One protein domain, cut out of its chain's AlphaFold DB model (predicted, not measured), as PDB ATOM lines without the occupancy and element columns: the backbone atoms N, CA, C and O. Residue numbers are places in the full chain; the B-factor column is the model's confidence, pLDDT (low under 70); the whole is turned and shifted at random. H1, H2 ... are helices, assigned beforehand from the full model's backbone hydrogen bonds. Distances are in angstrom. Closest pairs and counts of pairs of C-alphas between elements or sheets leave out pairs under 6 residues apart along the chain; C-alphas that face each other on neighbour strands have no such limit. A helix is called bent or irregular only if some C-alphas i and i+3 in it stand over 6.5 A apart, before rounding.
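AT A GLANCE: This is residues 118 to 208 and 233 to 315 of the 515 residues of an uncharacterized protein of Fomitopsis rosea (UniProt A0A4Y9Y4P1). The model is an elongated bundle of helices running up and down, in which the long H4, bent but nearly straight, lies beside H3 and H5, with H8 packed along H5. H6 crosses H4a at one end of the bundle, where H7 also packs on H4a, while short H1 packs on H3 and short H2 only just on H5. The printed part has 174 residues with eight named helices, H1 to H8 in chain order, and no named strand: all helix. It is compact, with a radius of gyration of the C-alphas of 17.9 A, and spans 57 by 37 by 28 A.

IN THESE COORDINATES: H4, residues 171 to 208, was assigned as one helix by its hydrogen bonds but is bent: C-alphas 180 and 183 are 6.8 A apart. Its arms are H4a, residues 171 to 180, 14.0 A long, and H4b, residues 183 to 208, 37.5 A long, ending at C-alpha 208 (168.252, 131.040, 147.168). H5 is residues 237 to 262, 37.8 A, and H3 residues 149 to 165, 24.9 A. H6 is residues 265 to 276, 16.4 A, H7 residues 278 to 284, and H8 residues 307 to 315, ending at (148.334, 117.075, 154.373). H1, residues 118 to 123, begins at (155.105, 115.472, 175.905); H2 is residues 138 to 143.

HOW THE PARTS SIT: H3, H4b and H5 form an up-and-down bundle, each running against the one before it. H4b touches H5 at a shallow tilt of 22 degrees, opposite ways, with the closest C-alphas, Ile 193 and Ala 247, 5.8 A apart. H5 touches H3 the same way at 20 degrees, Ser 250 to Ala 151 5.4 A between closest C-alphas. H8 touches H5, opposite ways at 13 degrees; the closest C-alphas, Val 310 and Ser 255, are 4.8 A apart. H3 and H4a form a helical hairpin, closest at C-alphas 165 and 174, 5.8 A. H6 is about perpendicular to H4a at 78 degrees and touches it, C-alphas 270 and 171 being closest at 6.8 A. H6 and H7 touch only at the corner. Every O i to N i+4 pair is within hydrogen-bond range in H1, H2, H3, H4a, H4b, H5, H6 and H8; in H7, 2 of 3 are.

THE WHOLE: The farthest C-alphas, Arg 233 and Asn 298, are 58.1 A apart. Residues 209 to 232 are not printed; C-alphas 208 and 233 are 13.5 A apart across the cut. The links H1 to H2 and H7 to H8 are long. The pLDDT is under 70 at residues 132 to 136, 206 to 208 and 295 to 301.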
ATOM      1  N   TYR A 118     154.983 115.124 177.317       98.00
ATOM      2  CA  TYR A 118     155.105 115.472 175.905       98.00
ATOM      3  C   TYR A 118     156.355 116.321 175.634       98.00
ATOM      4  O   TYR A 118     157.119 116.015 174.713       98.00
ATOM      5  N   VAL A 119     156.594 117.356 176.448       97.69
ATOM      6  CA  VAL A 119     157.772 118.230 176.341       97.69
ATOM      7  C   VAL A 119     159.060 117.430 176.521       97.69
ATOM      8  O   VAL A 119     159.987 117.596 175.721       97.69
ATOM      9  N   ASP A 120     159.106 116.526 177.497       97.88
ATOM     10  CA  ASP A 120     160.249 115.641 177.723       97.88
ATOM     11  C   ASP A 120     160.515 114.735 176.512       97.88
ATOM     12  O   ASP A 120     161.662 114.586 176.072       97.88
ATOM     13  N   ILE A 121     159.460 114.184 175.901       97.44
ATOM     14  CA  ILE A 121     159.569 113.351 174.698       97.44
ATOM     15  C   ILE A 121     160.192 114.138 173.542       97.44
ATOM     16  O   ILE A 121     161.172 113.673 172.954       97.44
ATOM     17  N   ILE A 122     159.661 115.319 173.204       95.88
ATOM     18  CA  ILE A 122     160.134 116.086 172.035       95.88
ATOM     19  C   ILE A 122     161.499 116.752 172.250       95.88
ATOM     20  O   ILE A 122     162.168 117.090 171.267       95.88
ATOM     21  N   SER A 123     161.893 116.944 173.512       94.75
ATOM     22  CA  SER A 123     163.166 117.562 173.909       94.75
ATOM     23  C   SER A 123     164.281 116.540 174.126       94.75
ATOM     24  O   SER A 123     165.445 116.923 174.251       94.75
ATOM     25  N   SER A 124     163.954 115.244 174.149       95.62
ATOM     26  CA  SER A 124     164.948 114.176 174.251       95.62
ATOM     27  C   SER A 124     165.952 114.224 173.092       95.62
ATOM     28  O   SER A 124     165.613 114.514 171.943       95.62
ATOM     29  N   SER A 125     167.225 113.933 173.380       93.06
ATOM     30  CA  SER A 125     168.310 114.029 172.389       93.06
ATOM     31  C   SER A 125     168.135 113.081 171.200       93.06
ATOM     32  O   SER A 125     168.663 113.331 170.118       93.06
ATOM     33  N   ASP A 126     167.404 111.987 171.403       93.62
ATOM     34  CA  ASP A 126     167.121 110.950 170.417       93.62
ATOM     35  C   ASP A 126     165.711 111.050 169.811       93.62
ATOM     36  O   ASP A 126     165.369 110.218 168.969       93.62
ATOM     37  N   ALA A 127     164.918 112.063 170.197       92.88
ATOM     38  CA  ALA A 127     163.526 112.267 169.784       92.88
ATOM     39  C   ALA A 127     163.330 112.067 168.276       92.88
ATOM     40  O   ALA A 127     162.507 111.277 167.827       92.88
ATOM     41  N   TRP A 128     164.148 112.749 167.481       93.88
ATOM     42  CA  TRP A 128     163.987 112.821 166.030       93.88
ATOM     43  C   TRP A 128     164.863 111.814 165.280       93.88
ATOM     44  O   TRP A 128     165.104 111.980 164.082       93.88
ATOM     45  N   LEU A 129     165.404 110.806 165.964       92.50
ATOM     46  CA  LEU A 129     166.056 109.674 165.308       92.50
ATOM     47  C   LEU A 129     164.991 108.686 164.832       92.50
ATOM     48  O   LEU A 129     163.982 108.486 165.507       92.50
ATOM     49  N   VAL A 130     165.211 108.104 163.654       90.44
ATOM     50  CA  VAL A 130     164.374 107.023 163.121       90.44
ATOM     51  C   VAL A 130     164.780 105.743 163.840       90.44
ATOM     52  O   VAL A 130     165.973 105.462 163.936       90.44
ATOM     53  N   ALA A 131     163.811 105.028 164.405       81.19
ATOM     54  CA  ALA A 131     164.080 103.817 165.165       81.19
ATOM     55  C   ALA A 131     164.495 102.665 164.233       81.19
ATOM     56  O   ALA A 131     163.864 102.446 163.196       81.19
ATOM     57  N   ASP A 132     165.526 101.919 164.634       65.31
ATOM     58  CA  ASP A 132     165.900 100.650 164.012       65.31
ATOM     59  C   ASP A 132     164.982  99.556 164.579       65.31
ATOM     60  O   ASP A 132     165.231  99.026 165.656       65.31
ATOM     61  N   ASP A 133     163.877  99.323 163.869       60.28
ATOM     62  CA  ASP A 133     162.898  98.235 163.989       60.28
ATOM     63  C   ASP A 133     162.311  97.916 165.387       60.28
ATOM     64  O   ASP A 133     162.971  97.523 166.350       60.28
ATOM     65  N   HIS A 134     160.980  98.003 165.478       59.09
ATOM     66  CA  HIS A 134     160.179  97.402 166.548       59.09
ATOM     67  C   HIS A 134     159.172  96.437 165.912       59.09
ATOM     68  O   HIS A 134     158.189  96.902 165.338       59.09
ATOM     69  N   PRO A 135     159.408  95.113 165.979       60.38
ATOM     70  CA  PRO A 135     158.583  94.124 165.281       60.38
ATOM     71  C   PRO A 135     157.165  93.976 165.858       60.38
ATOM     72  O   PRO A 135     156.324  93.355 165.216       60.38
ATOM     73  N   ASP A 136     156.895  94.554 167.031       67.75
ATOM     74  CA  ASP A 136     155.635  94.368 167.764       67.75
ATOM     75  C   ASP A 136     154.574  95.447 167.462       67.75
ATOM     76  O   ASP A 136     153.449  95.358 167.949       67.75
ATOM     77  N   ASP A 137     154.901  96.477 166.673       77.94
ATOM     78  CA  ASP A 137     153.954  97.537 166.311       77.94
ATOM     79  C   ASP A 137     153.252  97.212 164.981       77.94
ATOM     80  O   ASP A 137     153.877  97.210 163.917       77.94
ATOM     81  N   ALA A 138     151.940  96.959 165.034       78.94
ATOM     82  CA  ALA A 138     151.129  96.600 163.869       78.94
ATOM     83  C   ALA A 138     151.240  97.627 162.728       78.94
ATOM     84  O   ALA A 138     151.358  97.240 161.566       78.94
ATOM     85  N   ILE A 139     151.318  98.924 163.050       79.75
ATOM     86  CA  ILE A 139     151.456  99.994 162.051       79.75
ATOM     87  C   ILE A 139     152.801  99.874 161.326       79.75
ATOM     88  O   ILE A 139     152.881 100.042 160.105       79.75
ATOM     89  N   VAL A 140     153.869  99.570 162.070       78.50
ATOM     90  CA  VAL A 140     155.218  99.380 161.515       78.50
ATOM     91  C   VAL A 140     155.231  98.186 160.568       78.50
ATOM     92  O   VAL A 140     155.786  98.289 159.475       78.50
ATOM     93  N   VAL A 141     154.579  97.086 160.949       76.00
ATOM     94  CA  VAL A 141     154.517  95.855 160.150       76.00
ATOM     95  C   VAL A 141     153.677  96.043 158.883       76.00
ATOM     96  O   VAL A 141     154.131  95.721 157.785       76.00
ATOM     97  N   GLU A 142     152.470  96.595 159.003       77.12
ATOM     98  CA  GLU A 142     151.534  96.731 157.882       77.12
ATOM     99  C   GLU A 142     152.000  97.771 156.860       77.12
ATOM    100  O   GLU A 142     151.981  97.531 155.647       77.12
ATOM    101  N   LEU A 143     152.477  98.926 157.332       77.69
ATOM    102  CA  LEU A 143     152.867 100.037 156.463       77.69
ATOM    103  C   LEU A 143     154.362 100.040 156.115       77.69
ATOM    104  O   LEU A 143     154.794 100.842 155.278       77.69
ATOM    105  N   ASN A 144     155.155  99.143 156.716       80.81
ATOM    106  CA  ASN A 144     156.622  99.133 156.630       80.81
ATOM    107  C   ASN A 144     157.223 100.519 156.939       80.81
ATOM    108  O   ASN A 144     158.170 100.968 156.286       80.81
ATOM    109  N   LEU A 145     156.616 101.246 157.883       81.12
ATOM    110  CA  LEU A 145     157.025 102.586 158.298       81.12
ATOM    111  C   LEU A 145     157.903 102.485 159.541       81.12
ATOM    112  O   LEU A 145     157.459 101.972 160.558       81.12
ATOM    113  N   ARG A 146     159.118 103.036 159.494       87.94
ATOM    114  CA  ARG A 146     159.979 103.161 160.679       87.94
ATOM    115  C   ARG A 146     159.770 104.530 161.317       87.94
ATOM    116  O   ARG A 146     160.225 105.507 160.725       87.94
ATOM    117  N   PRO A 147     159.070 104.645 162.460       91.62
ATOM    118  CA  PRO A 147     158.768 105.931 163.072       91.62
ATOM    119  C   PRO A 147     160.010 106.596 163.664       91.62
ATOM    120  O   PRO A 147     161.031 105.963 163.940       91.62
ATOM    121  N   THR A 148     159.897 107.895 163.925       94.56
ATOM    122  CA  THR A 148     160.818 108.567 164.843       94.56
ATOM    123  C   THR A 148     160.540 108.132 166.282       94.56
ATOM    124  O   THR A 148     159.404 107.798 166.636       94.56
ATOM    125  N   ASN A 149     161.561 108.166 167.143       94.56
ATOM    126  CA  ASN A 149     161.390 107.860 168.566       94.56
ATOM    127  C   ASN A 149     160.330 108.750 169.225       94.56
ATOM    128  O   ASN A 149     159.558 108.264 170.050       94.56
ATOM    129  N   SER A 150     160.260 110.027 168.849       96.50
ATOM    130  CA  SER A 150     159.251 110.964 169.332       96.50
ATOM    131  C   SER A 150     157.854 110.553 168.901       96.50
ATOM    132  O   SER A 150     156.982 110.488 169.756       96.50
ATOM    133  N   ALA A 151     157.634 110.210 167.627       96.50
ATOM    134  CA  ALA A 151     156.308 109.818 167.149       96.50
ATOM    135  C   ALA A 151     155.807 108.563 167.880       96.50
ATOM    136  O   ALA A 151     154.672 108.525 168.346       96.50
ATOM    137  N   ARG A 152     156.690 107.577 168.076       95.00
ATOM    138  CA  ARG A 152     156.386 106.358 168.837       95.00
ATOM    139  C   ARG A 152     156.060 106.648 170.304       95.00
ATOM    140  O   ARG A 152     155.077 106.138 170.831       95.00
ATOM    141  N   ARG A 153     156.878 107.461 170.981       96.62
ATOM    142  CA  ARG A 153     156.654 107.830 172.390       96.62
ATOM    143  C   ARG A 153     155.391 108.681 172.564       96.62
ATOM    144  O   ARG A 153     154.683 108.488 173.541       96.62
ATOM    145  N   VAL A 154     155.089 109.574 171.618       98.00
ATOM    146  CA  VAL A 154     153.840 110.352 171.602       98.00
ATOM    147  C   VAL A 154     152.640 109.424 171.430       98.00
ATOM    148  O   VAL A 154     151.710 109.535 172.215       98.00
ATOM    149  N   LYS A 155     152.673 108.469 170.490       97.19
ATOM    150  CA  LYS A 155     151.618 107.449 170.350       97.19
ATOM    151  C   LYS A 155     151.370 106.715 171.675       97.19
ATOM    152  O   LYS A 155     150.241 106.690 172.145       97.19
ATOM    153  N   ALA A 156     152.428 106.215 172.313       96.69
ATOM    154  CA  ALA A 156     152.320 105.520 173.596       96.69
ATOM    155  C   ALA A 156     151.777 106.418 174.727       96.69
ATOM    156  O   ALA A 156     151.001 105.959 175.561       96.69
ATOM    157  N   LEU A 157     152.159 107.701 174.757       97.94
ATOM    158  CA  LEU A 157     151.610 108.672 175.706       97.94
ATOM    159  C   LEU A 157     150.106 108.878 175.485       97.94
ATOM    160  O   LEU A 157     149.353 108.941 176.453       97.94
ATOM    161  N   ILE A 158     149.663 108.966 174.229       98.12
ATOM    162  CA  ILE A 158     148.241 109.087 173.891       98.12
ATOM    163  C   ILE A 158     147.471 107.849 174.347       98.12
ATOM    164  O   ILE A 158     146.465 108.002 175.028       98.12
ATOM    165  N   GLU A 159     147.976 106.650 174.063       97.31
ATOM    166  CA  GLU A 159     147.362 105.387 174.499       97.31
ATOM    167  C   GLU A 159     147.263 105.313 176.028       97.31
ATOM    168  O   GLU A 159     146.204 105.011 176.574       97.31
ATOM    169  N   GLN A 160     148.315 105.730 176.741       96.19
ATOM    170  CA  GLN A 160     148.291 105.830 178.200       96.19
ATOM    171  C   GLN A 160     147.231 106.825 178.704       96.19
ATOM    172  O   GLN A 160     146.601 106.588 179.736       96.19
ATOM    173  N   ILE A 161     147.037 107.957 178.023       96.19
ATOM    174  CA  ILE A 161     145.979 108.918 178.361       96.19
ATOM    175  C   ILE A 161     144.607 108.294 178.089       96.19
ATOM    176  O   ILE A 161     143.713 108.419 178.924       96.19
ATOM    177  N   THR A 162     144.432 107.587 176.973       96.88
ATOM    178  CA  THR A 162     143.186 106.885 176.645       96.88
ATOM    179  C   THR A 162     142.819 105.854 177.714       96.88
ATOM    180  O   THR A 162     141.694 105.884 178.219       96.88
ATOM    181  N   ASP A 163     143.775 105.041 178.168       95.25
ATOM    182  CA  ASP A 163     143.589 104.073 179.262       95.25
ATOM    183  C   ASP A 163     143.122 104.726 180.570       95.25
ATOM    184  O   ASP A 163     142.411 104.121 181.374       95.25
ATOM    185  N   ARG A 164     143.508 105.986 180.799       92.12
ATOM    186  CA  ARG A 164     143.159 106.727 182.013       92.12
ATOM    187  C   ARG A 164     141.701 107.168 182.052       92.12
ATOM    188  O   ARG A 164     141.126 107.212 183.141       92.12
ATOM    189  N   TYR A 165     141.102 107.528 180.920       94.62
ATOM    190  CA  TYR A 165     139.733 108.054 180.902       94.62
ATOM    191  C   TYR A 165     138.707 107.096 180.289       94.62
ATOM    192  O   TYR A 165     137.509 107.289 180.514       94.62
ATOM    193  N   SER A 166     139.132 106.047 179.580       95.19
ATOM    194  CA  SER A 166     138.227 105.021 179.054       95.19
ATOM    195  C   SER A 166     137.333 104.361 180.121       95.19
ATOM    196  O   SER A 166     136.140 104.180 179.844       95.19
ATOM    197  N   PRO A 167     137.784 104.123 181.379       93.00
ATOM    198  CA  PRO A 167     136.948 103.497 182.404       93.00
ATOM    199  C   PRO A 167     135.905 104.443 183.015       93.00
ATOM    200  O   PRO A 167     135.075 104.011 183.818       93.00
ATOM    201  N   LEU A 168     135.929 105.742 182.686       92.75
ATOM    202  CA  LEU A 168     135.016 106.712 183.291       92.75
ATOM    203  C   LEU A 168     133.560 106.366 182.957       92.75
ATOM    204  O   LEU A 168     133.258 106.083 181.803       92.75
ATOM    205  N   PRO A 169     132.626 106.429 183.920       87.94
ATOM    206  CA  PRO A 169     131.257 105.956 183.704       87.94
ATOM    207  C   PRO A 169     130.415 106.880 182.810       87.94
ATOM    208  O   PRO A 169     129.460 106.424 182.190       87.94
ATOM    209  N   LYS A 170     130.736 108.181 182.753       91.62
ATOM    210  CA  LYS A 170     129.967 109.181 182.000       91.62
ATOM    211  C   LYS A 170     130.702 109.585 180.728       91.62
ATOM    212  O   LYS A 170     131.828 110.080 180.807       91.62
ATOM    213  N   PHE A 171     130.024 109.495 179.584       93.56
ATOM    214  CA  PHE A 171     130.545 109.968 178.298       93.56
ATOM    215  C   PHE A 171     130.928 111.446 178.331       93.56
ATOM    216  O   PHE A 171     131.988 111.805 177.840       93.56
ATOM    217  N   LEU A 172     130.173 112.282 179.051       93.00
ATOM    218  CA  LEU A 172     130.528 113.688 179.270       93.00
ATOM    219  C   LEU A 172     131.935 113.880 179.857       93.00
ATOM    220  O   LEU A 172     132.614 114.847 179.512       93.00
ATOM    221  N   HIS A 173     132.380 113.002 180.759       93.75
ATOM    222  CA  HIS A 173     133.729 113.081 181.323       93.75
ATOM    223  C   HIS A 173     134.771 112.565 180.324       93.75
ATOM    224  O   HIS A 173     135.808 113.201 180.167       93.75
ATOM    225  N   ARG A 174     134.468 111.484 179.590       96.25
ATOM    226  CA  ARG A 174     135.331 110.957 178.516       96.25
ATOM    227  C   ARG A 174     135.573 111.999 177.420       96.25
ATOM    228  O   ARG A 174     136.714 112.252 177.057       96.25
ATOM    229  N   THR A 175     134.514 112.658 176.948       95.75
ATOM    230  CA  THR A 175     134.590 113.727 175.940       95.75
ATOM    231  C   THR A 175     135.408 114.917 176.442       95.75
ATOM    232  O   THR A 175     136.192 115.479 175.685       95.75
ATOM    233  N   GLN A 176     135.274 115.297 177.718       94.19
ATOM    234  CA  GLN A 176     136.102 116.361 178.297       94.19
ATOM    235  C   GLN A 176     137.580 115.984 178.342       94.19
ATOM    236  O   GLN A 176     138.407 116.807 177.973       94.19
ATOM    237  N   PHE A 177     137.911 114.754 178.735       95.12
ATOM    238  CA  PHE A 177     139.292 114.268 178.727       95.12
ATOM    239  C   PHE A 177     139.894 114.245 177.325       95.12
ATOM    240  O   PHE A 177     141.011 114.727 177.128       95.12
ATOM    241  N   LEU A 178     139.136 113.748 176.345       96.50
ATOM    242  CA  LEU A 178     139.545 113.771 174.946       96.50
ATOM    243  C   LEU A 178     139.910 115.199 174.512       96.50
ATOM    244  O   LEU A 178     141.011 115.425 174.019       96.50
ATOM    245  N   ILE A 179     139.020 116.169 174.752       95.56
ATOM    246  CA  ILE A 179     139.196 117.560 174.307       95.56
ATOM    247  C   ILE A 179     140.281 118.299 175.099       95.56
ATOM    248  O   ILE A 179     141.068 119.036 174.514       95.56
ATOM    249  N   ALA A 180     140.316 118.149 176.422       95.19
ATOM    250  CA  ALA A 180     141.163 118.963 177.292       95.19
ATOM    251  C   ALA A 180     142.567 118.383 177.505       95.19
ATOM    252  O   ALA A 180     143.474 119.136 177.857       95.19
ATOM    253  N   VAL A 181     142.756 117.072 177.314       95.88
ATOM    254  CA  VAL A 181     144.023 116.378 177.607       95.88
ATOM    255  C   VAL A 181     144.614 115.731 176.356       95.88
ATOM    256  O   VAL A 181     145.755 116.030 176.012       95.88
ATOM    257  N   GLN A 182     143.861 114.884 175.646       96.69
ATOM    258  CA  GLN A 182     144.409 114.090 174.535       96.69
ATOM    259  C   GLN A 182     144.630 114.905 173.249       96.69
ATOM    260  O   GLN A 182     145.735 114.897 172.704       96.69
ATOM    261  N   LEU A 183     143.613 115.625 172.760       96.94
ATOM    262  CA  LEU A 183     143.720 116.404 171.516       96.94
ATOM    263  C   LEU A 183     144.832 117.467 171.551       96.94
ATOM    264  O   LEU A 183     145.581 117.535 170.575       96.94
ATOM    265  N   PRO A 184     145.045 118.224 172.649       96.81
ATOM    266  CA  PRO A 184     146.123 119.208 172.713       96.81
ATOM    267  C   PRO A 184     147.518 118.613 172.499       96.81
ATOM    268  O   PRO A 184     148.394 119.291 171.968       96.81
ATOM    269  N   MET A 185     147.746 117.347 172.873       97.06
ATOM    270  CA  MET A 185     149.021 116.666 172.613       97.06
ATOM    271  C   MET A 185     149.206 116.379 171.117       97.06
ATOM    272  O   MET A 185     150.279 116.628 170.561       97.06
ATOM    273  N   LEU A 186     148.152 115.899 170.446       97.94
ATOM    274  CA  LEU A 186     148.162 115.649 169.002       97.94
ATOM    275  C   LEU A 186     148.309 116.954 168.211       97.94
ATOM    276  O   LEU A 186     149.066 117.001 167.243       97.94
ATOM    277  N   GLU A 187     147.655 118.027 168.650       97.69
ATOM    278  CA  GLU A 187     147.783 119.370 168.076       97.69
ATOM    279  C   GLU A 187     149.187 119.946 168.262       97.69
ATOM    280  O   GLU A 187     149.780 120.469 167.314       97.69
ATOM    281  N   ALA A 188     149.755 119.820 169.466       97.56
ATOM    282  CA  ALA A 188     151.102 120.289 169.760       97.56
ATOM    283  C   ALA A 188     152.146 119.563 168.901       97.56
ATOM    284  O   ALA A 188     153.056 120.209 168.369       97.56
ATOM    285  N   TYR A 189     152.005 118.246 168.717       98.44
ATOM    286  CA  TYR A 189     152.922 117.472 167.882       98.44
ATOM    287  C   TYR A 189     152.789 117.827 166.396       98.44
ATOM    288  O   TYR A 189     153.800 118.038 165.719       98.44
ATOM    289  N   HIS A 190     151.559 118.011 165.906       98.44
ATOM    290  CA  HIS A 190     151.299 118.488 164.549       98.44
ATOM    291  C   HIS A 190     151.944 119.862 164.319       98.44
ATOM    292  O   HIS A 190     152.703 120.056 163.366       98.44
ATOM    293  N   SER A 191     151.703 120.811 165.232       97.75
ATOM    294  CA  SER A 191     152.281 122.158 165.193       97.75
ATOM    295  C   SER A 191     153.809 122.123 165.208       97.75
ATOM    296  O   SER A 191     154.456 122.860 164.459       97.75
ATOM    297  N   ARG A 192     154.408 121.221 165.996       97.62
ATOM    298  CA  ARG A 192     155.861 121.039 166.052       97.62
ATOM    299  C   ARG A 192     156.434 120.584 164.711       97.62
ATOM    300  O   ARG A 192     157.447 121.136 164.278       97.62
ATOM    301  N   ILE A 193     155.796 119.616 164.052       97.69
ATOM    302  CA  ILE A 193     156.222 119.145 162.727       97.69
ATOM    303  C   ILE A 193     156.016 120.251 161.683       97.69
ATOM    304  O   ILE A 193     156.955 120.554 160.948       97.69
ATOM    305  N   SER A 194     154.854 120.916 161.659       97.94
ATOM    306  CA  SER A 194     154.594 122.046 160.750       97.94
ATOM    307  C   SER A 194     155.644 123.142 160.893       97.94
ATOM    308  O   SER A 194     156.274 123.512 159.907       97.94
ATOM    309  N   SER A 195     155.924 123.570 162.124       96.25
ATOM    310  CA  SER A 195     156.933 124.594 162.409       96.25
ATOM    311  C   SER A 195     158.329 124.192 161.921       96.25
ATOM    312  O   SER A 195     159.115 125.045 161.516       96.25
ATOM    313  N   SER A 196     158.660 122.894 161.941       94.69
ATOM    314  CA  SER A 196     159.938 122.402 161.413       94.69
ATOM    315  C   SER A 196     160.025 122.501 159.884       94.69
ATOM    316  O   SER A 196     161.085 122.846 159.359       94.69
ATOM    317  N   LEU A 197     158.911 122.268 159.178       96.31
ATOM    318  CA  LEU A 197     158.819 122.459 157.730       96.31
ATOM    319  C   LEU A 197     158.858 123.951 157.370       96.31
ATOM    320  O   LEU A 197     159.604 124.340 156.475       96.31
ATOM    321  N   ASP A 198     158.144 124.799 158.117       95.19
ATOM    322  CA  ASP A 198     158.166 126.259 157.933       95.19
ATOM    323  C   ASP A 198     159.584 126.831 158.115       95.19
ATOM    324  O   ASP A 198     160.050 127.666 157.329       95.19
ATOM    325  N   ALA A 199     160.313 126.346 159.126       91.56
ATOM    326  CA  ALA A 199     161.703 126.725 159.363       91.56
ATOM    327  C   ALA A 199     162.626 126.281 158.217       91.56
ATOM    328  O   ALA A 199     163.481 127.057 157.784       91.56
ATOM    329  N   PHE A 200     162.443 125.063 157.697       92.94
ATOM    330  CA  PHE A 200     163.206 124.565 156.552       92.94
ATOM    331  C   PHE A 200     162.987 125.436 155.306       92.94
ATOM    332  O   PHE A 200     163.948 125.839 154.652       92.94
ATOM    333  N   GLU A 201     161.734 125.770 154.996       91.25
ATOM    334  CA  GLU A 201     161.368 126.597 153.841       91.25
ATOM    335  C   GLU A 201     161.936 128.022 153.947       91.25
ATOM    336  O   GLU A 201     162.499 128.567 152.989       91.25
ATOM    337  N   THR A 202     161.870 128.611 155.144       89.06
ATOM    338  CA  THR A 202     162.440 129.935 155.425       89.06
ATOM    339  C   THR A 202     163.956 129.950 155.211       89.06
ATOM    340  O   THR A 202     164.486 130.846 154.551       89.06
ATOM    341  N   LEU A 203     164.667 128.939 155.720       84.69
ATOM    342  CA  LEU A 203     166.117 128.831 155.559       84.69
ATOM    343  C   LEU A 203     166.505 128.581 154.095       84.69
ATOM    344  O   LEU A 203     167.359 129.293 153.566       84.69
ATOM    345  N   SER A 204     165.825 127.662 153.408       82.94
ATOM    346  CA  SER A 204     166.090 127.339 152.000       82.94
ATOM    347  C   SER A 204     165.866 128.543 151.067       82.94
ATOM    348  O   SER A 204     166.718 128.875 150.239       82.94
ATOM    349  N   SER A 205     164.773 129.291 151.259       75.69
ATOM    350  CA  SER A 205     164.466 130.480 150.447       75.69
ATOM    351  C   SER A 205     165.423 131.654 150.692       75.69
ATOM    352  O   SER A 205     165.767 132.377 149.749       75.69
ATOM    353  N   SER A 206     165.896 131.838 151.930       60.62
ATOM    354  CA  SER A 206     166.891 132.867 152.260       60.62
ATOM    355  C   SER A 206     168.226 132.633 151.544       60.62
ATOM    356  O   SER A 206     168.841 133.583 151.056       60.62
ATOM    357  N   LEU A 207     168.618 131.365 151.386       55.75
ATOM    358  CA  LEU A 207     169.833 130.964 150.682       55.75
ATOM    359  C   LEU A 207     169.684 131.108 149.164       55.75
ATOM    360  O   LEU A 207     170.612 131.572 148.507       55.75
ATOM    361  N   MET A 208     168.508 130.812 148.599       53.41
ATOM    362  CA  MET A 208     168.252 131.040 147.168       53.41
ATOM    363  C   MET A 208     168.212 132.529 146.783       53.41
ATOM    364  O   MET A 208     168.463 132.869 145.627       53.41
ATOM    365  N   ARG A 233     174.224 123.771 155.342       71.06
ATOM    366  CA  ARG A 233     174.273 122.309 155.523       71.06
ATOM    367  C   ARG A 233     173.001 121.743 156.145       71.06
ATOM    368  O   ARG A 233     172.696 120.570 155.967       71.06
ATOM    369  N   LEU A 234     172.249 122.567 156.876       75.94
ATOM    370  CA  LEU A 234     170.998 122.136 157.494       75.94
ATOM    371  C   LEU A 234     169.879 121.934 156.465       75.94
ATOM    372  O   LEU A 234     168.951 121.168 156.731       75.94
ATOM    373  N   THR A 235     169.970 122.599 155.313       82.38
ATOM    374  CA  THR A 235     168.941 122.593 154.268       82.38
ATOM    375  C   THR A 235     169.397 121.996 152.945       82.38
ATOM    376  O   THR A 235     168.569 121.928 152.043       82.38
ATOM    377  N   SER A 236     170.663 121.583 152.815       83.38
ATOM    378  CA  SER A 236     171.190 121.021 151.571       83.38
ATOM    379  C   SER A 236     171.651 119.570 151.680       83.38
ATOM    380  O   SER A 236     172.045 119.091 152.751       83.38
ATOM    381  N   GLY A 237     171.620 118.878 150.544       87.75
ATOM    382  CA  GLY A 237     172.028 117.493 150.387       87.75
ATOM    383  C   GLY A 237     171.279 116.527 151.305       87.75
ATOM    384  O   GLY A 237     170.183 116.782 151.815       87.75
ATOM    385  N   VAL A 238     171.943 115.409 151.607       90.94
ATOM    386  CA  VAL A 238     171.391 114.322 152.431       90.94
ATOM    387  C   VAL A 238     170.928 114.798 153.814       90.94
ATOM    388  O   VAL A 238     169.906 114.329 154.307       90.94
ATOM    389  N   GLU A 239     171.630 115.746 154.441       89.38
ATOM    390  CA  GLU A 239     171.239 116.285 155.751       89.38
ATOM    391  C   GLU A 239     169.911 117.067 155.682       89.38
ATOM    392  O   GLU A 239     169.070 116.945 156.580       89.38
ATOM    393  N   GLY A 240     169.698 117.852 154.620       90.69
ATOM    394  CA  GLY A 240     168.436 118.553 154.371       90.69
ATOM    395  C   GLY A 240     167.286 117.575 154.124       90.69
ATOM    396  O   GLY A 240     166.266 117.614 154.822       90.69
ATOM    397  N   VAL A 241     167.492 116.622 153.211       93.81
ATOM    398  CA  VAL A 241     166.515 115.570 152.890       93.81
ATOM    399  C   VAL A 241     166.178 114.721 154.120       93.81
ATOM    400  O   VAL A 241     165.011 114.397 154.350       93.81
ATOM    401  N   GLN A 242     167.159 114.413 154.971       94.00
ATOM    402  CA  GLN A 242     166.952 113.681 156.220       94.00
ATOM    403  C   GLN A 242     165.976 114.391 157.163       94.00
ATOM    404  O   GLN A 242     165.150 113.726 157.793       94.00
ATOM    405  N   ARG A 243     166.040 115.723 157.282       92.94
ATOM    406  CA  ARG A 243     165.113 116.489 158.136       92.94
ATOM    407  C   ARG A 243     163.682 116.409 157.618       92.94
ATOM    408  O   ARG A 243     162.773 116.136 158.400       92.94
ATOM    409  N   LEU A 244     163.499 116.559 156.309       96.31
ATOM    410  CA  LEU A 244     162.187 116.427 155.678       96.31
ATOM    411  C   LEU A 244     161.635 114.999 155.798       96.31
ATOM    412  O   LEU A 244     160.459 114.820 156.105       96.31
ATOM    413  N   CYS A 245     162.486 113.976 155.656       95.94
ATOM    414  CA  CYS A 245     162.087 112.580 155.862       95.94
ATOM    415  C   CYS A 245     161.597 112.328 157.292       95.94
ATOM    416  O   CYS A 245     160.595 111.647 157.481       95.94
ATOM    417  N   LYS A 246     162.259 112.901 158.306       95.31
ATOM    418  CA  LYS A 246     161.823 112.784 159.710       95.31
ATOM    419  C   LYS A 246     160.441 113.399 159.932       95.31
ATOM    420  O   LYS A 246     159.628 112.800 160.637       95.31
ATOM    421  N   ALA A 247     160.167 114.554 159.323       96.56
ATOM    422  CA  ALA A 247     158.850 115.186 159.365       96.56
ATOM    423  C   ALA A 247     157.786 114.316 158.672       96.56
ATOM    424  O   ALA A 247     156.763 114.012 159.283       96.56
ATOM    425  N   LEU A 248     158.070 113.839 157.453       97.00
ATOM    426  CA  LEU A 248     157.194 112.951 156.679       97.00
ATOM    427  C   LEU A 248     156.823 111.680 157.454       97.00
ATOM    428  O   LEU A 248     155.647 111.352 157.594       97.00
ATOM    429  N   ILE A 249     157.833 110.976 157.967       95.44
ATOM    430  CA  ILE A 249     157.664 109.737 158.729       95.44
ATOM    431  C   ILE A 249     156.817 109.989 159.978       95.44
ATOM    432  O   ILE A 249     155.877 109.243 160.243       95.44
ATOM    433  N   SER A 250     157.140 111.040 160.738       96.62
ATOM    434  CA  SER A 250     156.428 111.364 161.977       96.62
ATOM    435  C   SER A 250     154.957 111.681 161.710       96.62
ATOM    436  O   SER A 250     154.094 111.207 162.443       96.62
ATOM    437  N   ALA A 251     154.675 112.442 160.648       97.81
ATOM    438  CA  ALA A 251     153.315 112.799 160.273       97.81
ATOM    439  C   ALA A 251     152.506 111.577 159.818       97.81
ATOM    440  O   ALA A 251     151.403 111.358 160.309       97.81
ATOM    441  N   ARG A 252     153.071 110.736 158.940       96.12
ATOM    442  CA  ARG A 252     152.391 109.523 158.460       96.12
ATOM    443  C   ARG A 252     152.134 108.506 159.560       96.12
ATOM    444  O   ARG A 252     151.071 107.901 159.572       96.12
ATOM    445  N   TYR A 253     153.082 108.333 160.474       96.19
ATOM    446  CA  TYR A 253     152.920 107.385 161.569       96.19
ATOM    447  C   TYR A 253     151.794 107.797 162.527       96.19
ATOM    448  O   TYR A 253     150.967 106.965 162.878       96.19
ATOM    449  N   ILE A 254     151.709 109.081 162.900       97.75
ATOM    450  CA  ILE A 254     150.602 109.565 163.739       97.75
ATOM    451  C   ILE A 254     149.275 109.567 162.972       97.75
ATOM    452  O   ILE A 254     148.257 109.224 163.559       97.75
ATOM    453  N   SER A 255     149.272 109.871 161.669       97.50
ATOM    454  CA  SER A 255     148.070 109.726 160.829       97.50
ATOM    455  C   SER A 255     147.530 108.297 160.870       97.50
ATOM    456  O   SER A 255     146.354 108.102 161.149       97.50
ATOM    457  N   ALA A 256     148.399 107.302 160.667       96.19
ATOM    458  CA  ALA A 256     148.022 105.892 160.727       96.19
ATOM    459  C   ALA A 256     147.569 105.465 162.133       96.19
ATOM    460  O   ALA A 256     146.657 104.658 162.265       96.19
ATOM    461  N   ALA A 257     148.170 106.021 163.193       96.81
ATOM    462  CA  ALA A 257     147.715 105.774 164.561       96.81
ATOM    463  C   ALA A 257     146.311 106.347 164.805       96.81
ATOM    464  O   ALA A 257     145.473 105.663 165.375       96.81
ATOM    465  N   CYS A 258     146.029 107.561 164.322       97.75
ATOM    466  CA  CYS A 258     144.695 108.158 164.380       97.75
ATOM    467  C   CYS A 258     143.649 107.337 163.610       97.75
ATOM    468  O   CYS A 258     142.536 107.181 164.106       97.75
ATOM    469  N   GLU A 259     144.002 106.802 162.435       96.56
ATOM    470  CA  GLU A 259     143.144 105.874 161.679       96.56
ATOM    471  C   GLU A 259     142.855 104.611 162.502       96.56
ATOM    472  O   GLU A 259     141.697 104.253 162.687       96.56
ATOM    473  N   ALA A 260     143.890 103.984 163.071       96.19
ATOM    474  CA  ALA A 260     143.738 102.780 163.887       96.19
ATOM    475  C   ALA A 260     142.877 103.021 165.141       96.19
ATOM    476  O   ALA A 260     141.951 102.257 165.399       96.19
ATOM    477  N   TRP A 261     143.131 104.103 165.885       97.19
ATOM    478  CA  TRP A 261     142.329 104.472 167.057       97.19
ATOM    479  C   TRP A 261     140.876 104.788 166.688       97.19
ATOM    480  O   TRP A 261     139.973 104.519 167.473       97.19
ATOM    481  N   GLY A 262     140.632 105.345 165.498       95.25
ATOM    482  CA  GLY A 262     139.283 105.629 165.003       95.25
ATOM    483  C   GLY A 262     138.407 104.382 164.871       95.25
ATOM    484  O   GLY A 262     137.198 104.481 165.062       95.25
ATOM    485  N   GLU A 263     139.023 103.225 164.625       95.31
ATOM    486  CA  GLU A 263     138.361 101.924 164.471       95.31
ATOM    487  C   GLU A 263     138.260 101.129 165.788       95.31
ATOM    488  O   GLU A 263     137.681 100.040 165.831       95.31
ATOM    489  N   GLU A 264     138.808 101.642 166.891       96.12
ATOM    490  CA  GLU A 264     138.684 100.985 168.190       96.12
ATOM    491  C   GLU A 264     137.275 101.157 168.769       96.12
ATOM    492  O   GLU A 264     136.712 102.257 168.789       96.12
ATOM    493  N   LEU A 265     136.729 100.074 169.340       95.31
ATOM    494  CA  LEU A 265     135.370 100.033 169.900       95.31
ATOM    495  C   LEU A 265     135.084 101.210 170.841       95.31
ATOM    496  O   LEU A 265     134.021 101.818 170.768       95.31
ATOM    497  N   PHE A 266     136.047 101.554 171.696       96.25
ATOM    498  CA  PHE A 266     135.912 102.665 172.631       96.25
ATOM    499  C   PHE A 266     135.625 104.004 171.933       96.25
ATOM    500  O   PHE A 266     134.730 104.744 172.350       96.25
ATOM    501  N   PHE A 267     136.377 104.326 170.878       96.94
ATOM    502  CA  PHE A 267     136.227 105.584 170.153       96.94
ATOM    503  C   PHE A 267     135.002 105.579 169.243       96.94
ATOM    504  O   PHE A 267     134.339 106.611 169.144       96.94
ATOM    505  N   LEU A 268     134.644 104.429 168.667       94.88
ATOM    506  CA  LEU A 268     133.394 104.255 167.923       94.88
ATOM    507  C   LEU A 268     132.170 104.491 168.821       94.88
ATOM    508  O   LEU A 268     131.278 105.260 168.463       94.88
ATOM    509  N   GLU A 269     132.151 103.906 170.022       94.12
ATOM    510  CA  GLU A 269     131.092 104.129 171.015       94.12
ATOM    511  C   GLU A 269     131.043 105.590 171.475       94.12
ATOM    512  O   GLU A 269     129.969 106.192 171.542       94.12
ATOM    513  N   LEU A 270     132.203 106.185 171.772       95.00
ATOM    514  CA  LEU A 270     132.293 107.588 172.171       95.00
ATOM    515  C   LEU A 270     131.783 108.517 171.063       95.00
ATOM    516  O   LEU A 270     131.065 109.474 171.355       95.00
ATOM    517  N   TRP A 271     132.125 108.240 169.804       94.00
ATOM    518  CA  TRP A 271     131.678 109.025 168.658       94.00
ATOM    519  C   TRP A 271     130.176 108.893 168.421       94.00
ATOM    520  O   TRP A 271     129.493 109.904 168.234       94.00
ATOM    521  N   ALA A 272     129.635 107.676 168.495       92.06
ATOM    522  CA  ALA A 272     128.199 107.440 168.397       92.06
ATOM    523  C   ALA A 272     127.427 108.192 169.489       92.06
ATOM    524  O   ALA A 272     126.444 108.877 169.197       92.06
ATOM    525  N   GLU A 273     127.914 108.154 170.732       92.06
ATOM    526  CA  GLU A 273     127.281 108.874 171.833       92.06
ATOM    527  C   GLU A 273     127.374 110.394 171.665       92.06
ATOM    528  O   GLU A 273     126.392 111.103 171.886       92.06
ATOM    529  N   ILE A 274     128.524 110.905 171.207       92.00
ATOM    530  CA  ILE A 274     128.687 112.327 170.892       92.00
ATOM    531  C   ILE A 274     127.658 112.771 169.855       92.00
ATOM    532  O   ILE A 274     127.088 113.841 170.030       92.00
ATOM    533  N   ASN A 275     127.393 111.988 168.806       89.69
ATOM    534  CA  ASN A 275     126.398 112.340 167.787       89.69
ATOM    535  C   ASN A 275     124.957 112.267 168.328       89.69
ATOM    536  O   ASN A 275     124.126 113.123 168.007       89.69
ATOM    537  N   ARG A 276     124.672 111.305 169.213       89.19
ATOM    538  CA  ARG A 276     123.351 111.121 169.826       89.19
ATOM    539  C   ARG A 276     123.000 112.238 170.814       89.19
ATOM    540  O   ARG A 276     121.928 112.842 170.730       89.19
ATOM    541  N   GLU A 277     123.899 112.561 171.741       89.25
ATOM    542  CA  GLU A 277     123.626 113.487 172.842       89.25
ATOM    543  C   GLU A 277     123.896 114.957 172.475       89.25
ATOM    544  O   GLU A 277     125.032 115.400 172.313       89.25
ATOM    545  N   ALA A 278     122.839 115.780 172.463       87.06
ATOM    546  CA  ALA A 278     122.940 117.234 172.292       87.06
ATOM    547  C   ALA A 278     123.982 117.948 173.195       87.06
ATOM    548  O   ALA A 278     124.689 118.815 172.671       87.06
ATOM    549  N   PRO A 279     124.126 117.634 174.506       88.12
ATOM    550  CA  PRO A 279     125.142 118.279 175.347       88.12
ATOM    551  C   PRO A 279     126.585 117.890 174.990       88.12
ATOM    552  O   PRO A 279     127.502 118.662 175.262       88.12
ATOM    553  N   LEU A 280     126.807 116.719 174.387       89.56
ATOM    554  CA  LEU A 280     128.131 116.316 173.908       89.56
ATOM    555  C   LEU A 280     128.447 116.993 172.574       89.56
ATOM    556  O   LEU A 280     129.535 117.548 172.414       89.56
ATOM    557  N   ARG A 281     127.463 117.060 171.664       89.75
ATOM    558  CA  ARG A 281     127.593 117.798 170.398       89.75
ATOM    559  C   ARG A 281     127.977 119.251 170.611       89.75
ATOM    560  O   ARG A 281     128.864 119.744 169.926       89.75
ATOM    561  N   SER A 282     127.334 119.939 171.554       88.00
ATOM    562  CA  SER A 282     127.629 121.352 171.820       88.00
ATOM    563  C   SER A 282     129.045 121.582 172.352       88.00
ATOM    564  O   SER A 282     129.596 122.656 172.132       88.00
ATOM    565  N   ARG A 283     129.648 120.586 173.015       87.12
ATOM    566  CA  ARG A 283     131.037 120.651 173.492       87.12
ATOM    567  C   ARG A 283     132.067 120.356 172.415       87.12
ATOM    568  O   ARG A 283     133.145 120.936 172.449       87.12
ATOM    569  N   VAL A 284     131.742 119.463 171.488       88.75
ATOM    570  CA  VAL A 284     132.597 119.163 170.330       88.75
ATOM    571  C   VAL A 284     132.482 120.257 169.262       88.75
ATOM    572  O   VAL A 284     133.434 120.510 168.525       88.75
ATOM    573  N   ALA A 285     131.344 120.952 169.198       84.25
ATOM    574  CA  ALA A 285     131.118 122.039 168.257       84.25
ATOM    575  C   ALA A 285     132.184 123.141 168.399       84.25
ATOM    576  O   ALA A 285     132.298 123.796 169.433       84.25
ATOM    577  N   GLY A 286     132.942 123.370 167.324       80.12
ATOM    578  CA  GLY A 286     133.982 124.401 167.267       80.12
ATOM    579  C   GLY A 286     135.393 123.921 167.615       80.12
ATOM    580  O   GLY A 286     136.327 124.713 167.502       80.12
ATOM    581  N   VAL A 287     135.582 122.647 167.976       88.25
ATOM    582  CA  VAL A 287     136.919 122.050 168.106       88.25
ATOM    583  C   VAL A 287     137.452 121.725 166.707       88.25
ATOM    584  O   VAL A 287     136.925 120.854 166.025       88.25
ATOM    585  N   ALA A 288     138.492 122.435 166.261       84.38
ATOM    586  CA  ALA A 288     138.989 122.365 164.879       84.38
ATOM    587  C   ALA A 288     139.555 120.990 164.471       84.38
ATOM    588  O   ALA A 288     139.615 120.666 163.286       84.38
ATOM    589  N   THR A 289     140.000 120.197 165.443       86.44
ATOM    590  CA  THR A 289     140.575 118.857 165.260       86.44
ATOM    591  C   THR A 289     139.557 117.729 165.317       86.44
ATOM    592  O   THR A 289     139.932 116.580 165.096       86.44
ATOM    593  N   LEU A 290     138.280 118.040 165.557       90.12
ATOM    594  CA  LEU A 290     137.195 117.067 165.544       90.12
ATOM    595  C   LEU A 290     136.272 117.296 164.340       90.12
ATOM    596  O   LEU A 290     136.023 118.444 163.958       90.12
ATOM    597  N   PRO A 291     135.728 116.226 163.737       87.94
ATOM    598  CA  PRO A 291     134.656 116.353 162.763       87.94
ATOM    599  C   PRO A 291     133.411 117.001 163.380       87.94
ATOM    600  O   PRO A 291     133.129 116.862 164.570       87.94
ATOM    601  N   SER A 292     132.622 117.686 162.552       84.25
ATOM    602  CA  SER A 292     131.337 118.242 162.987       84.25
ATOM    603  C   SER A 292     130.328 117.111 163.226       84.25
ATOM    604  O   SER A 292     130.002 116.403 162.269       84.25
ATOM    605  N   PRO A 293     129.788 116.946 164.449       80.19
ATOM    606  CA  PRO A 293     128.833 115.882 164.726       80.19
ATOM    607  C   PRO A 293     127.504 116.144 164.006       80.19
ATOM    608  O   PRO A 293     126.995 117.273 163.997       80.19
ATOM    609  N   ARG A 294     126.915 115.099 163.418       73.12
ATOM    610  CA  ARG A 294     125.589 115.157 162.793       73.12
ATOM    611  C   ARG A 294     124.523 114.964 163.871       73.12
ATOM    612  O   ARG A 294     124.658 114.155 164.779       73.12
ATOM    613  N   GLY A 295     123.472 115.776 163.818       60.91
ATOM    614  CA  GLY A 295     122.387 115.742 164.795       60.91
ATOM    615  C   GLY A 295     121.199 114.936 164.292       60.91
ATOM    616  O   GLY A 295     120.227 115.548 163.860       60.91
ATOM    617  N   GLY A 296     121.264 113.606 164.364       59.22
ATOM    618  CA  GLY A 296     120.145 112.728 164.017       59.22
ATOM    619  C   GLY A 296     120.107 111.488 164.908       59.22
ATOM    620  O   GLY A 296     121.116 110.813 165.053       59.22
ATOM    621  N   GLU A 297     118.951 111.177 165.503       56.59
ATOM    622  CA  GLU A 297     118.758 109.972 166.339       56.59
ATOM    623  C   GLU A 297     118.799 108.657 165.532       56.59
ATOM    624  O   GLU A 297     118.939 107.594 166.128       56.59
ATOM    625  N   ASN A 298     118.686 108.725 164.197       56.56
ATOM    626  CA  ASN A 298     118.577 107.566 163.300       56.56
ATOM    627  C   ASN A 298     119.661 107.498 162.209       56.56
ATOM    628  O   ASN A 298     119.623 106.575 161.398       56.56
ATOM    629  N   ASP A 299     120.586 108.458 162.161       62.47
ATOM    630  CA  ASP A 299     121.687 108.423 161.196       62.47
ATOM    631  C   ASP A 299     122.900 107.788 161.875       62.47
ATOM    632  O   ASP A 299     123.399 108.305 162.878       62.47
ATOM    633  N   GLU A 300     123.371 106.660 161.340       63.47
ATOM    634  CA  GLU A 300     124.663 106.108 161.742       63.47
ATOM    635  C   GLU A 300     125.745 107.172 161.490       63.47
ATOM    636  O   GLU A 300     125.769 107.786 160.415       63.47
ATOM    637  N   PRO A 301     126.612 107.454 162.476       68.50
ATOM    638  CA  PRO A 301     127.665 108.436 162.298       68.50
ATOM    639  C   PRO A 301     128.605 107.972 161.178       68.50
ATOM    640  O   PRO A 301     129.255 106.937 161.286       68.50
ATOM    641  N   GLU A 302     128.672 108.740 160.089       76.62
ATOM    642  CA  GLU A 302     129.665 108.525 159.035       76.62
ATOM    643  C   GLU A 302     131.055 108.933 159.541       76.62
ATOM    644  O   GLU A 302     131.233 110.053 160.031       76.62
ATOM    645  N   GLY A 303     132.037 108.048 159.362       86.31
ATOM    646  CA  GLY A 303     133.440 108.311 159.686       86.31
ATOM    647  C   GLY A 303     133.792 108.139 161.165       86.31
ATOM    648  O   GLY A 303     132.979 107.695 161.980       86.31
ATOM    649  N   THR A 304     135.024 108.502 161.511       92.62
ATOM    650  CA  THR A 304     135.581 108.343 162.861       92.62
ATOM    651  C   THR A 304     135.809 109.692 163.536       92.62
ATOM    652  O   THR A 304     135.962 110.729 162.890       92.62
ATOM    653  N   ILE A 305     135.907 109.691 164.869       94.31
ATOM    654  CA  ILE A 305     136.196 110.902 165.656       94.31
ATOM    655  C   ILE A 305     137.553 111.546 165.313       94.31
ATOM    656  O   ILE A 305     137.755 112.726 165.595       94.31
ATOM    657  N   PHE A 306     138.471 110.802 164.684       96.94
ATOM    658  CA  PHE A 306     139.820 111.260 164.350       96.94
ATOM    659  C   PHE A 306     140.005 111.669 162.880       96.94
ATOM    660  O   PHE A 306     141.087 112.141 162.533       96.94
ATOM    661  N   ASP A 307     138.979 111.591 162.023       95.06
ATOM    662  CA  ASP A 307     139.100 111.859 160.575       95.06
ATOM    663  C   ASP A 307     139.709 113.237 160.253       95.06
ATOM    664  O   ASP A 307     140.506 113.394 159.321       95.06
ATOM    665  N   ALA A 308     139.370 114.259 161.043       95.06
ATOM    666  CA  ALA A 308     139.929 115.597 160.877       95.06
ATOM    667  C   ALA A 308     141.441 115.631 161.171       95.06
ATOM    668  O   ALA A 308     142.190 116.276 160.435       95.06
ATOM    669  N   LEU A 309     141.907 114.907 162.195       96.69
ATOM    670  CA  LEU A 309     143.330 114.765 162.514       96.69
ATOM    671  C   LEU A 309     144.068 113.930 161.464       96.69
ATOM    672  O   LEU A 309     145.159 114.326 161.053       96.69
ATOM    673  N   VAL A 310     143.461 112.841 160.983       97.75
ATOM    674  CA  VAL A 310     143.982 112.042 159.860       97.75
ATOM    675  C   VAL A 310     144.201 112.937 158.639       97.75
ATOM    676  O   VAL A 310     145.294 112.977 158.075       97.75
ATOM    677  N   SER A 311     143.212 113.762 158.282       97.19
ATOM    678  CA  SER A 311     143.339 114.711 157.170       97.19
ATOM    679  C   SER A 311     144.444 115.753 157.394       97.19
ATOM    680  O   SER A 311     145.194 116.067 156.467       97.19
ATOM    681  N   GLN A 312     144.567 116.303 158.607       97.31
ATOM    682  CA  GLN A 312     145.586 117.308 158.932       97.31
ATOM    683  C   GLN A 312     147.008 116.733 158.845       97.31
ATOM    684  O   GLN A 312     147.850 117.283 158.132       97.31
ATOM    685  N   TYR A 313     147.261 115.594 159.492       98.31
ATOM    686  CA  TYR A 313     148.554 114.913 159.421       98.31
ATOM    687  C   TYR A 313     148.867 114.384 158.014       98.31
ATOM    688  O   TYR A 313     150.019 114.460 157.580       98.31
ATOM    689  N   GLY A 314     147.857 113.921 157.271       97.69
ATOM    690  CA  GLY A 314     147.985 113.529 155.867       97.69
ATOM    691  C   GLY A 314     148.503 114.672 154.992       97.69
ATOM    692  O   GLY A 314     149.528 114.516 154.325       97.69
ATOM    693  N   LYS A 315     147.882 115.858 155.080       98.00
ATOM    694  CA  LYS A 315     148.334 117.075 154.373       98.00
ATOM    695  C   LYS A 315     149.753 117.484 154.759       98.00
ATOM    696  O   LYS A 315     150.521 117.945 153.917       98.00
TER     697      LYS A 315